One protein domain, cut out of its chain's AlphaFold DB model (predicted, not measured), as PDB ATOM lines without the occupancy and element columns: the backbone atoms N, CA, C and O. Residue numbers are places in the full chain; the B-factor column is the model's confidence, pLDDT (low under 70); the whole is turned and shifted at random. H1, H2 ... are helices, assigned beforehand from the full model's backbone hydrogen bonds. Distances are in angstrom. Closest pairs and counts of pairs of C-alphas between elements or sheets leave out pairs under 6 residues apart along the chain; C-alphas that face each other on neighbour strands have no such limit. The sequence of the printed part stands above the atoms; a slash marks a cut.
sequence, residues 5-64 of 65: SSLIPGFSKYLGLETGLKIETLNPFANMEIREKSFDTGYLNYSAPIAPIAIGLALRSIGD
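What this domain is: This is residues 5 to 64 of the 65 residues of an uncharacterized protein of marine sediment metagenome (UniProt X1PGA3). Three short helices stand well separated on a loose, open chain: H1 sits by itself at one end, and residues 20 to 27 run from it as a single extended stretch to the other end, where H2 and H3 spread from the link at residues 48 to 51 as the arms of an open V. Residues 28 to 40 loop out and fold back to H2, and residues 35 to 43 and 57 to 64 stick out from the rest. The printed part has 60 residues with three named helices, H1, H2 and H3 in chain order, and no named strand; the class is all helix, though under half of the residues, 28 of 60, are in named elements. The whole is loose, with a radius of gyration of the C-alphas of 14.2 A and spans of 39 by 29 by 18 A.

How they stand to each other: The longest helix is H3, residues 52 to 63, and it touches no helix. A tight link, residues 48 to 51, joins it to H2, residues 41 to 47, yet H2 and H3 are apart, with no C-alpha of the one within 8 A of the other. H1, residues 11 to 19, is apart from H2 and also apart from H3. Residues 57 to 64, of which 57 to 63 belong to H3, stand free, and so do residues 35 to 43, of which 41 to 43 belong to H2. In H1 and H2 every O i to N i+4 pair is within hydrogen-bond range; in H3 it is 6 of 8.

Where its parts are: H3 has 12 residues and measures 16.3 A from C-alpha 52 at (13.941, -24.614, -19.994) to C-alpha 63 at (21.206, -18.338, -6.825). H2, Thr 41 to Ser 47, measures 9.7 A and begins with C-alpha 41 at (-2.079, -22.943, -18.420). H1, Phe 11 to Thr 19, measures 12.1 A, beginning with C-alpha 11 at (9.102, -37.137, -32.937).

The domain as a whole: The two C-alphas farthest apart are those of Glu 18 and Lys 37, at 41.2 A, and the first and last printed C-alphas, of Ser 5 and Asp 64, are 30.9 A apart. Without the stretches that stand free, the body of 43 residues spans 35 by 17 by 15 A. The printed part has no cut. The link from H1 to H2, residues 20 to 40, is long, with 21 residues. The mean pLDDT of the printed part is 92.5; residues 62 to 64 are under 70.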
ATOM      1  N   SER A   5      12.007 -28.088 -31.799       93.81
ATOM      2  CA  SER A   5      11.917 -29.312 -32.598       93.81
ATOM      3  C   SER A   5      11.291 -30.488 -31.842       93.81
ATOM      4  O   SER A   5      10.786 -31.407 -32.480       93.81
ATOM      5  N   SER A   6      11.249 -30.472 -30.499       94.44
ATOM      6  CA  SER A   6      10.560 -31.522 -29.741       94.44
ATOM      7  C   SER A   6       9.033 -31.459 -29.864       94.44
ATOM      8  O   SER A   6       8.362 -32.378 -29.408       94.44
ATOM      9  N   LEU A   7       8.477 -30.391 -30.452       94.19
ATOM     10  CA  LEU A   7       7.041 -30.236 -30.708       94.19
ATOM     11  C   LEU A   7       6.587 -30.873 -32.029       94.19
ATOM     12  O   LEU A   7       5.389 -30.894 -32.305       94.19
ATOM     13  N   ILE A   8       7.510 -31.397 -32.845       95.94
ATOM     14  CA  ILE A   8       7.152 -32.116 -34.073       95.94
ATOM     15  C   ILE A   8       6.291 -33.335 -33.692       95.94
ATOM     16  O   ILE A   8       6.754 -34.191 -32.926       95.94
ATOM     17  N   PRO A   9       5.050 -33.449 -34.207       95.31
ATOM     18  CA  PRO A   9       4.160 -34.546 -33.851       95.31
ATOM     19  C   PRO A   9       4.807 -35.909 -34.105       95.31
ATOM     20  O   PRO A   9       5.308 -36.188 -35.190       95.31
ATOM     21  N   GLY A  10       4.809 -36.765 -33.083       94.75
ATOM     22  CA  GLY A  10       5.368 -38.116 -33.167       94.75
ATOM     23  C   GLY A  10       6.893 -38.216 -33.037       94.75
ATOM     24  O   GLY A  10       7.391 -39.332 -32.907       94.75
ATOM     25  N   PHE A  11       7.635 -37.104 -32.986       95.56
ATOM     26  CA  PHE A  11       9.102 -37.137 -32.937       95.56
ATOM     27  C   PHE A  11       9.646 -37.857 -31.696       95.56
ATOM     28  O   PHE A  11      10.503 -38.725 -31.826       95.56
ATOM     29  N   SER A  12       9.097 -37.595 -30.504       94.12
ATOM     30  CA  SER A  12       9.517 -38.286 -29.273       94.12
ATOM     31  C   SER A  12       9.292 -39.800 -29.337       94.12
ATOM     32  O   SER A  12      10.112 -40.572 -28.843       94.12
ATOM     33  N   LYS A  13       8.192 -40.233 -29.971       95.38
ATOM     34  CA  LYS A  13       7.886 -41.656 -30.169       95.38
ATOM     35  C   LYS A  13       8.876 -42.285 -31.145       95.38
ATOM     36  O   LYS A  13       9.401 -43.353 -30.856       95.38
ATOM     37  N   TYR A  14       9.128 -41.617 -32.270       97.19
ATOM     38  CA  TYR A  14      10.103 -42.058 -33.262       97.19
ATOM     39  C   TYR A  14      11.498 -42.199 -32.644       97.19
ATOM     40  O   TYR A  14      12.099 -43.263 -32.721       97.19
ATOM     41  N   LEU A  15      11.960 -41.174 -31.924       96.62
ATOM     42  CA  LEU A  15      13.254 -41.196 -31.249       96.62
ATOM     43  C   LEU A  15      13.364 -42.349 -30.240       96.62
ATOM     44  O   LEU A  15      14.412 -42.981 -30.146       96.62
ATOM     45  N   GLY A  16      12.291 -42.654 -29.507       97.69
ATOM     46  CA  GLY A  16      12.264 -43.791 -28.584       97.69
ATOM     47  C   GLY A  16      12.360 -45.147 -29.287       97.69
ATOM     48  O   GLY A  16      13.038 -46.038 -28.785       97.69
ATOM     49  N   LEU A  17      11.738 -45.297 -30.461       98.19
ATOM     50  CA  LEU A  17      11.847 -46.515 -31.273       98.19
ATOM     51  C   LEU A  17      13.267 -46.710 -31.815       98.19
ATOM     52  O   LEU A  17      13.804 -47.806 -31.702       98.19
ATOM     53  N   GLU A  18      13.880 -45.653 -32.351       98.31
ATOM     54  CA  GLU A  18      15.231 -45.712 -32.929       98.31
ATOM     55  C   GLU A  18      16.319 -45.952 -31.876       98.31
ATOM     56  O   GLU A  18      17.297 -46.655 -32.118       98.31
ATOM     57  N   THR A  19      16.163 -45.363 -30.689       97.75
ATOM     58  CA  THR A  19      17.174 -45.456 -29.624       97.75
ATOM     59  C   THR A  19      16.941 -46.623 -28.667       97.75
ATOM     60  O   THR A  19      17.841 -46.971 -27.906       97.75
ATOM     61  N   GLY A  20      15.736 -47.204 -28.650       97.94
ATOM     62  CA  GLY A  20      15.316 -48.174 -27.634       97.94
ATOM     63  C   GLY A  20      15.188 -47.581 -26.223       97.94
ATOM     64  O   GLY A  20      15.046 -48.328 -25.255       97.94
ATOM     65  N   LEU A  21      15.253 -46.252 -26.079       97.88
ATOM     66  CA  LEU A  21      15.205 -45.557 -24.795       97.88
ATOM     67  C   LEU A  21      13.815 -44.987 -24.515       97.88
ATOM     68  O   LEU A  21      13.087 -44.557 -25.412       97.88
ATOM     69  N   LYS A  22      13.465 -44.904 -23.226       96.50
ATOM     70  CA  LYS A  22      12.290 -44.149 -22.790       96.50
ATOM     71  C   LYS A  22      12.557 -42.659 -22.978       96.50
ATOM     72  O   LYS A  22      13.495 -42.107 -22.409       96.50
ATOM     73  N   ILE A  23      11.691 -42.009 -23.745       96.62
ATOM     74  CA  ILE A  23      11.775 -40.580 -24.020       96.62
ATOM     75  C   ILE A  23      10.702 -39.843 -23.220       96.62
ATOM     76  O   ILE A  23       9.513 -40.114 -23.367       96.62
ATOM     77  N   GLU A  24      11.122 -38.884 -22.397       94.06
ATOM     78  CA  GLU A  24      10.231 -38.025 -21.610       94.06
ATOM     79  C   GLU A  24      10.423 -36.555 -21.983       94.06
ATOM     80  O   GLU A  24      11.538 -36.116 -22.279       94.06
ATOM     81  N   THR A  25       9.345 -35.776 -21.971       92.50
ATOM     82  CA  THR A  25       9.387 -34.325 -22.197       92.50
ATOM     83  C   THR A  25       9.602 -33.612 -20.868       92.50
ATOM     84  O   THR A  25       8.884 -33.870 -19.906       92.50
ATOM     85  N   LEU A  26      10.585 -32.711 -20.805       94.19
ATOM     86  CA  LEU A  26      10.840 -31.933 -19.594       94.19
ATOM     87  C   LEU A  26       9.761 -30.857 -19.442       94.19
ATOM     88  O   LEU A  26       9.551 -30.064 -20.360       94.19
ATOM     89  N   ASN A  27       9.140 -30.791 -18.264       94.50
ATOM     90  CA  ASN A  27       8.314 -29.661 -17.858       94.50
ATOM     91  C   ASN A  27       9.073 -28.815 -16.815       94.50
ATOM     92  O   ASN A  27       9.164 -29.232 -15.659       94.50
ATOM     93  N   PRO A  28       9.611 -27.636 -17.183       95.38
ATOM     94  CA  PRO A  28      10.356 -26.787 -16.254       95.38
ATOM     95  C   PRO A  28       9.463 -26.141 -15.184       95.38
ATOM     96  O   PRO A  28       9.979 -25.649 -14.186       95.38
ATOM     97  N   PHE A  29       8.139 -26.162 -15.359       95.12
ATOM     98  CA  PHE A  29       7.173 -25.591 -14.423       95.12
ATOM     99  C   PHE A  29       6.660 -26.600 -13.384       95.12
ATOM    100  O   PHE A  29       5.912 -26.217 -12.492       95.12
ATOM    101  N   ALA A  30       7.045 -27.882 -13.474       92.88
ATOM    102  CA  ALA A  30       6.453 -28.970 -12.682       92.88
ATOM    103  C   ALA A  30       6.541 -28.780 -11.156       92.88
ATOM    104  O   ALA A  30       5.705 -29.304 -10.430       92.88
ATOM    105  N   ASN A  31       7.534 -28.024 -10.682       90.88
ATOM    106  CA  ASN A  31       7.748 -27.727  -9.263       90.88
ATOM    107  C   ASN A  31       7.576 -26.230  -8.944       90.88
ATOM    108  O   ASN A  31       8.162 -25.732  -7.986       90.88
ATOM    109  N   MET A  32       6.834 -25.489  -9.773       92.00
ATOM    110  CA  MET A  32       6.582 -24.059  -9.588       92.00
ATOM    111  C   MET A  32       5.151 -23.805  -9.124       92.00
ATOM    112  O   MET A  32       4.212 -24.462  -9.568       92.00
ATOM    113  N   GLU A  33       4.971 -22.796  -8.274       93.19
ATOM    114  CA  GLU A  33       3.643 -22.270  -7.967       93.19
ATOM    115  C   GLU A  33       3.163 -21.397  -9.136       93.19
ATOM    116  O   GLU A  33       3.760 -20.361  -9.439       93.19
ATOM    117  N   ILE A  34       2.081 -21.811  -9.801       92.38
ATOM    118  CA  ILE A  34       1.509 -21.071 -10.930       92.38
ATOM    119  C   ILE A  34       0.261 -20.323 -10.478       92.38
ATOM    120  O   ILE A  34      -0.723 -20.905 -10.030       92.38
ATOM    121  N   ARG A  35       0.276 -19.001 -10.656       93.56
ATOM    122  CA  ARG A  35      -0.910 -18.162 -10.463       93.56
ATOM    123  C   ARG A  35      -1.811 -18.276 -11.689       93.56
ATOM    124  O   ARG A  35      -1.713 -17.460 -12.596       93.56
ATOM    125  N   GLU A  36      -2.700 -19.263 -11.710       88.12
ATOM    126  CA  GLU A  36      -3.559 -19.574 -12.872       88.12
ATOM    127  C   GLU A  36      -4.418 -18.392 -13.358       88.12
ATOM    128  O   GLU A  36      -4.724 -18.284 -14.537       88.12
ATOM    129  N   LYS A  37      -4.763 -17.442 -12.478       92.19
ATOM    130  CA  LYS A  37      -5.481 -16.211 -12.873       92.19
ATOM    131  C   LYS A  37      -4.639 -15.249 -13.719       92.19
ATOM    132  O   LYS A  37      -5.187 -14.334 -14.323       92.19
ATOM    133  N   SER A  38      -3.321 -15.410 -13.702       93.88
ATOM    134  CA  SER A  38      -2.358 -14.534 -14.372       93.88
ATOM    135  C   SER A  38      -1.727 -15.181 -15.603       93.88
ATOM    136  O   SER A  38      -1.111 -14.470 -16.392       93.88
ATOM    137  N   PHE A  39      -1.863 -16.497 -15.774       93.50
ATOM    138  CA  PHE A  39      -1.204 -17.247 -16.840       93.50
ATOM    139  C   PHE A  39      -2.157 -18.241 -17.497       93.50
ATOM    140  O   PHE A  39      -2.857 -18.985 -16.816       93.50
ATOM    141  N   ASP A  40      -2.119 -18.303 -18.827       94.44
ATOM    142  CA  ASP A  40      -2.782 -19.356 -19.593       94.44
ATOM    143  C   ASP A  40      -2.028 -20.683 -19.405       94.44
ATOM    144  O   ASP A  40      -0.899 -20.863 -19.874       94.44
ATOM    145  N   THR A  41      -2.657 -21.625 -18.707       91.00
ATOM    146  CA  THR A  41      -2.079 -22.943 -18.420       91.00
ATOM    147  C   THR A  41      -1.930 -23.808 -19.671       91.00
ATOM    148  O   THR A  41      -0.995 -24.606 -19.752       91.00
ATOM    149  N   GLY A  42      -2.783 -23.629 -20.682       93.00
ATOM    150  CA  GLY A  42      -2.649 -24.283 -21.982       93.00
ATOM    151  C   GLY A  42      -1.391 -23.815 -22.706       93.00
ATOM    152  O   GLY A  42      -0.609 -24.636 -23.193       93.00
ATOM    153  N   TYR A  43      -1.138 -22.505 -22.693       94.12
ATOM    154  CA  TYR A  43       0.084 -21.937 -23.257       94.12
ATOM    155  C   TYR A  43       1.342 -22.376 -22.495       94.12
ATOM    156  O   TYR A  43       2.356 -22.707 -23.114       94.12
ATOM    157  N   LEU A  44       1.289 -22.439 -21.162       93.94
ATOM    158  CA  LEU A  44       2.398 -22.954 -20.351       93.94
ATOM    159  C   LEU A  44       2.709 -24.421 -20.677       93.94
ATOM    160  O   LEU A  44       3.866 -24.766 -20.898       93.94
ATOM    161  N   ASN A  45       1.690 -25.271 -20.798       92.31
ATOM    162  CA  ASN A  45       1.877 -26.674 -21.172       92.31
ATOM    163  C   ASN A  45       2.458 -26.827 -22.584       92.31
ATOM    164  O   ASN A  45       3.347 -27.648 -22.801       92.31
ATOM    165  N   TYR A  46       1.997 -26.014 -23.538       94.00
ATOM    166  CA  TYR A  46       2.531 -26.001 -24.899       94.00
ATOM    167  C   TYR A  46       3.992 -25.527 -24.952       94.00
ATOM    168  O   TYR A  46       4.818 -26.114 -25.650       94.00
ATOM    169  N   SER A  47       4.325 -24.476 -24.198       94.75
ATOM    170  CA  SER A  47       5.659 -23.864 -24.193       94.75
ATOM    171  C   SER A  47       6.666 -24.561 -23.270       94.75
ATOM    172  O   SER A  47       7.867 -24.301 -23.368       94.75
ATOM    173  N   ALA A  48       6.224 -25.487 -22.415       95.81
ATOM    174  CA  ALA A  48       7.077 -26.214 -21.476       95.81
ATOM    175  C   ALA A  48       8.366 -26.786 -22.099       95.81
ATOM    176  O   ALA A  48       9.429 -26.580 -21.512       95.81
ATOM    177  N   PRO A  49       8.363 -27.404 -23.299       95.94
ATOM    178  CA  PRO A  49       9.592 -27.944 -23.879       95.94
ATOM    179  C   PRO A  49      10.589 -26.866 -24.331       95.94
ATOM    180  O   PRO A  49      11.788 -27.143 -24.378       95.94
ATOM    181  N   ILE A  50      10.134 -25.647 -24.657       96.75
ATOM    182  CA  ILE A  50      10.975 -24.539 -25.163       96.75
ATOM    183  C   ILE A  50      11.417 -23.558 -24.070       96.75
ATOM    184  O   ILE A  50      12.412 -22.853 -24.233       96.75
ATOM    185  N   ALA A  51      10.722 -23.548 -22.936       96.69
ATOM    186  CA  ALA A  51      11.013 -22.710 -21.782       96.69
ATOM    187  C   ALA A  51      12.260 -23.059 -20.923       96.69
ATOM    188  O   ALA A  51      12.669 -22.176 -20.165       96.69
ATOM    189  N   PRO A  52      12.916 -24.245 -20.981       95.94
ATOM    190  CA  PRO A  52      13.941 -24.614 -19.994       95.94
ATOM    191  C   PRO A  52      15.117 -23.641 -19.897       95.94
ATOM    192  O   PRO A  52      15.603 -23.383 -18.800       95.94
ATOM    193  N   ILE A  53      15.557 -23.071 -21.022       95.12
ATOM    194  CA  ILE A  53      16.660 -22.102 -21.034       95.12
ATOM    195  C   ILE A  53      16.234 -20.801 -20.352       95.12
ATOM    196  O   ILE A  53      16.905 -20.356 -19.425       95.12
ATOM    197  N   ALA A  54      15.097 -20.226 -20.749       94.81
ATOM    198  CA  ALA A  54      14.576 -19.000 -20.145       94.81
ATOM    199  C   ALA A  54      14.360 -19.158 -18.631       94.81
ATOM    200  O   ALA A  54      14.776 -18.302 -17.852       94.81
ATOM    201  N   ILE A  55      13.788 -20.289 -18.212       94.44
ATOM    202  CA  ILE A  55      13.608 -20.619 -16.797       94.44
ATOM    203  C   ILE A  55      14.946 -20.776 -16.076       94.44
ATOM    204  O   ILE A  55      15.115 -20.227 -14.991       94.44
ATOM    205  N   GLY A  56      15.921 -21.459 -16.674       92.81
ATOM    206  CA  GLY A  56      17.260 -21.588 -16.102       92.81
ATOM    207  C   GLY A  56      17.944 -20.235 -15.877       92.81
ATOM    208  O   GLY A  56      18.528 -20.023 -14.815       92.81
ATOM    209  N   LEU A  57      17.832 -19.298 -16.828       94.31
ATOM    210  CA  LEU A  57      18.341 -17.931 -16.660       94.31
ATOM    211  C   LEU A  57      17.602 -17.172 -15.549       94.31
ATOM    212  O   LEU A  57      18.244 -16.508 -14.739       94.31
ATOM    213  N   ALA A  58      16.274 -17.288 -15.480       92.94
ATOM    214  CA  ALA A  58      15.489 -16.649 -14.426       92.94
ATOM    215  C   ALA A  58      15.895 -17.172 -13.036       92.94
ATOM    216  O   ALA A  58      16.169 -16.384 -12.131       92.94
ATOM    217  N   LEU A  59      16.033 -18.493 -12.886       91.00
ATOM    218  CA  LEU A  59      16.487 -19.125 -11.646       91.00
ATOM    219  C   LEU A  59      17.938 -18.777 -11.299       91.00
ATOM    220  O   LEU A  59      18.260 -18.662 -10.118       91.00
ATOM    221  N   ARG A  60      18.814 -18.570 -12.296       87.25
ATOM    222  CA  ARG A  60      20.210 -18.178 -12.050       87.25
ATOM    223  C   ARG A  60      20.292 -16.915 -11.199       87.25
ATOM    224  O   ARG A  60      21.083 -16.894 -10.268       87.25
ATOM    225  N   SER A  61      19.449 -15.919 -11.467       71.62
ATOM    226  CA  SER A  61      19.429 -14.663 -10.702       71.62
ATOM    227  C   SER A  61      19.079 -14.834  -9.216       71.62
ATOM    228  O   SER A  61      19.445 -13.992  -8.403       71.62
ATOM    229  N   ILE A  62      18.396 -15.925  -8.852       66.56
ATOM    230  CA  ILE A  62      18.022 -16.237  -7.465       66.56
ATOM    231  C   ILE A  62      19.194 -16.891  -6.713       66.56
ATOM    232  O   ILE A  62      19.324 -16.695  -5.510       66.56
ATOM    233  N   GLY A  63      20.046 -17.652  -7.409       61.22
ATOM    234  CA  GLY A  63      21.206 -18.338  -6.825       61.22
ATOM    235  C   GLY A  63      22.516 -17.543  -6.851       61.22
ATOM    236  O   GLY A  63      23.516 -18.032  -6.340       61.22
ATOM    237  N   ASP A  64      22.526 -16.355  -7.459       60.00
ATOM    238  CA  ASP A  64      23.700 -15.482  -7.583       60.00
ATOM    239  C   ASP A  64      23.795 -14.545  -6.358       60.00
ATOM    240  O   ASP A  64      23.548 -13.340  -6.449       60.00
TER     241      ASP A  64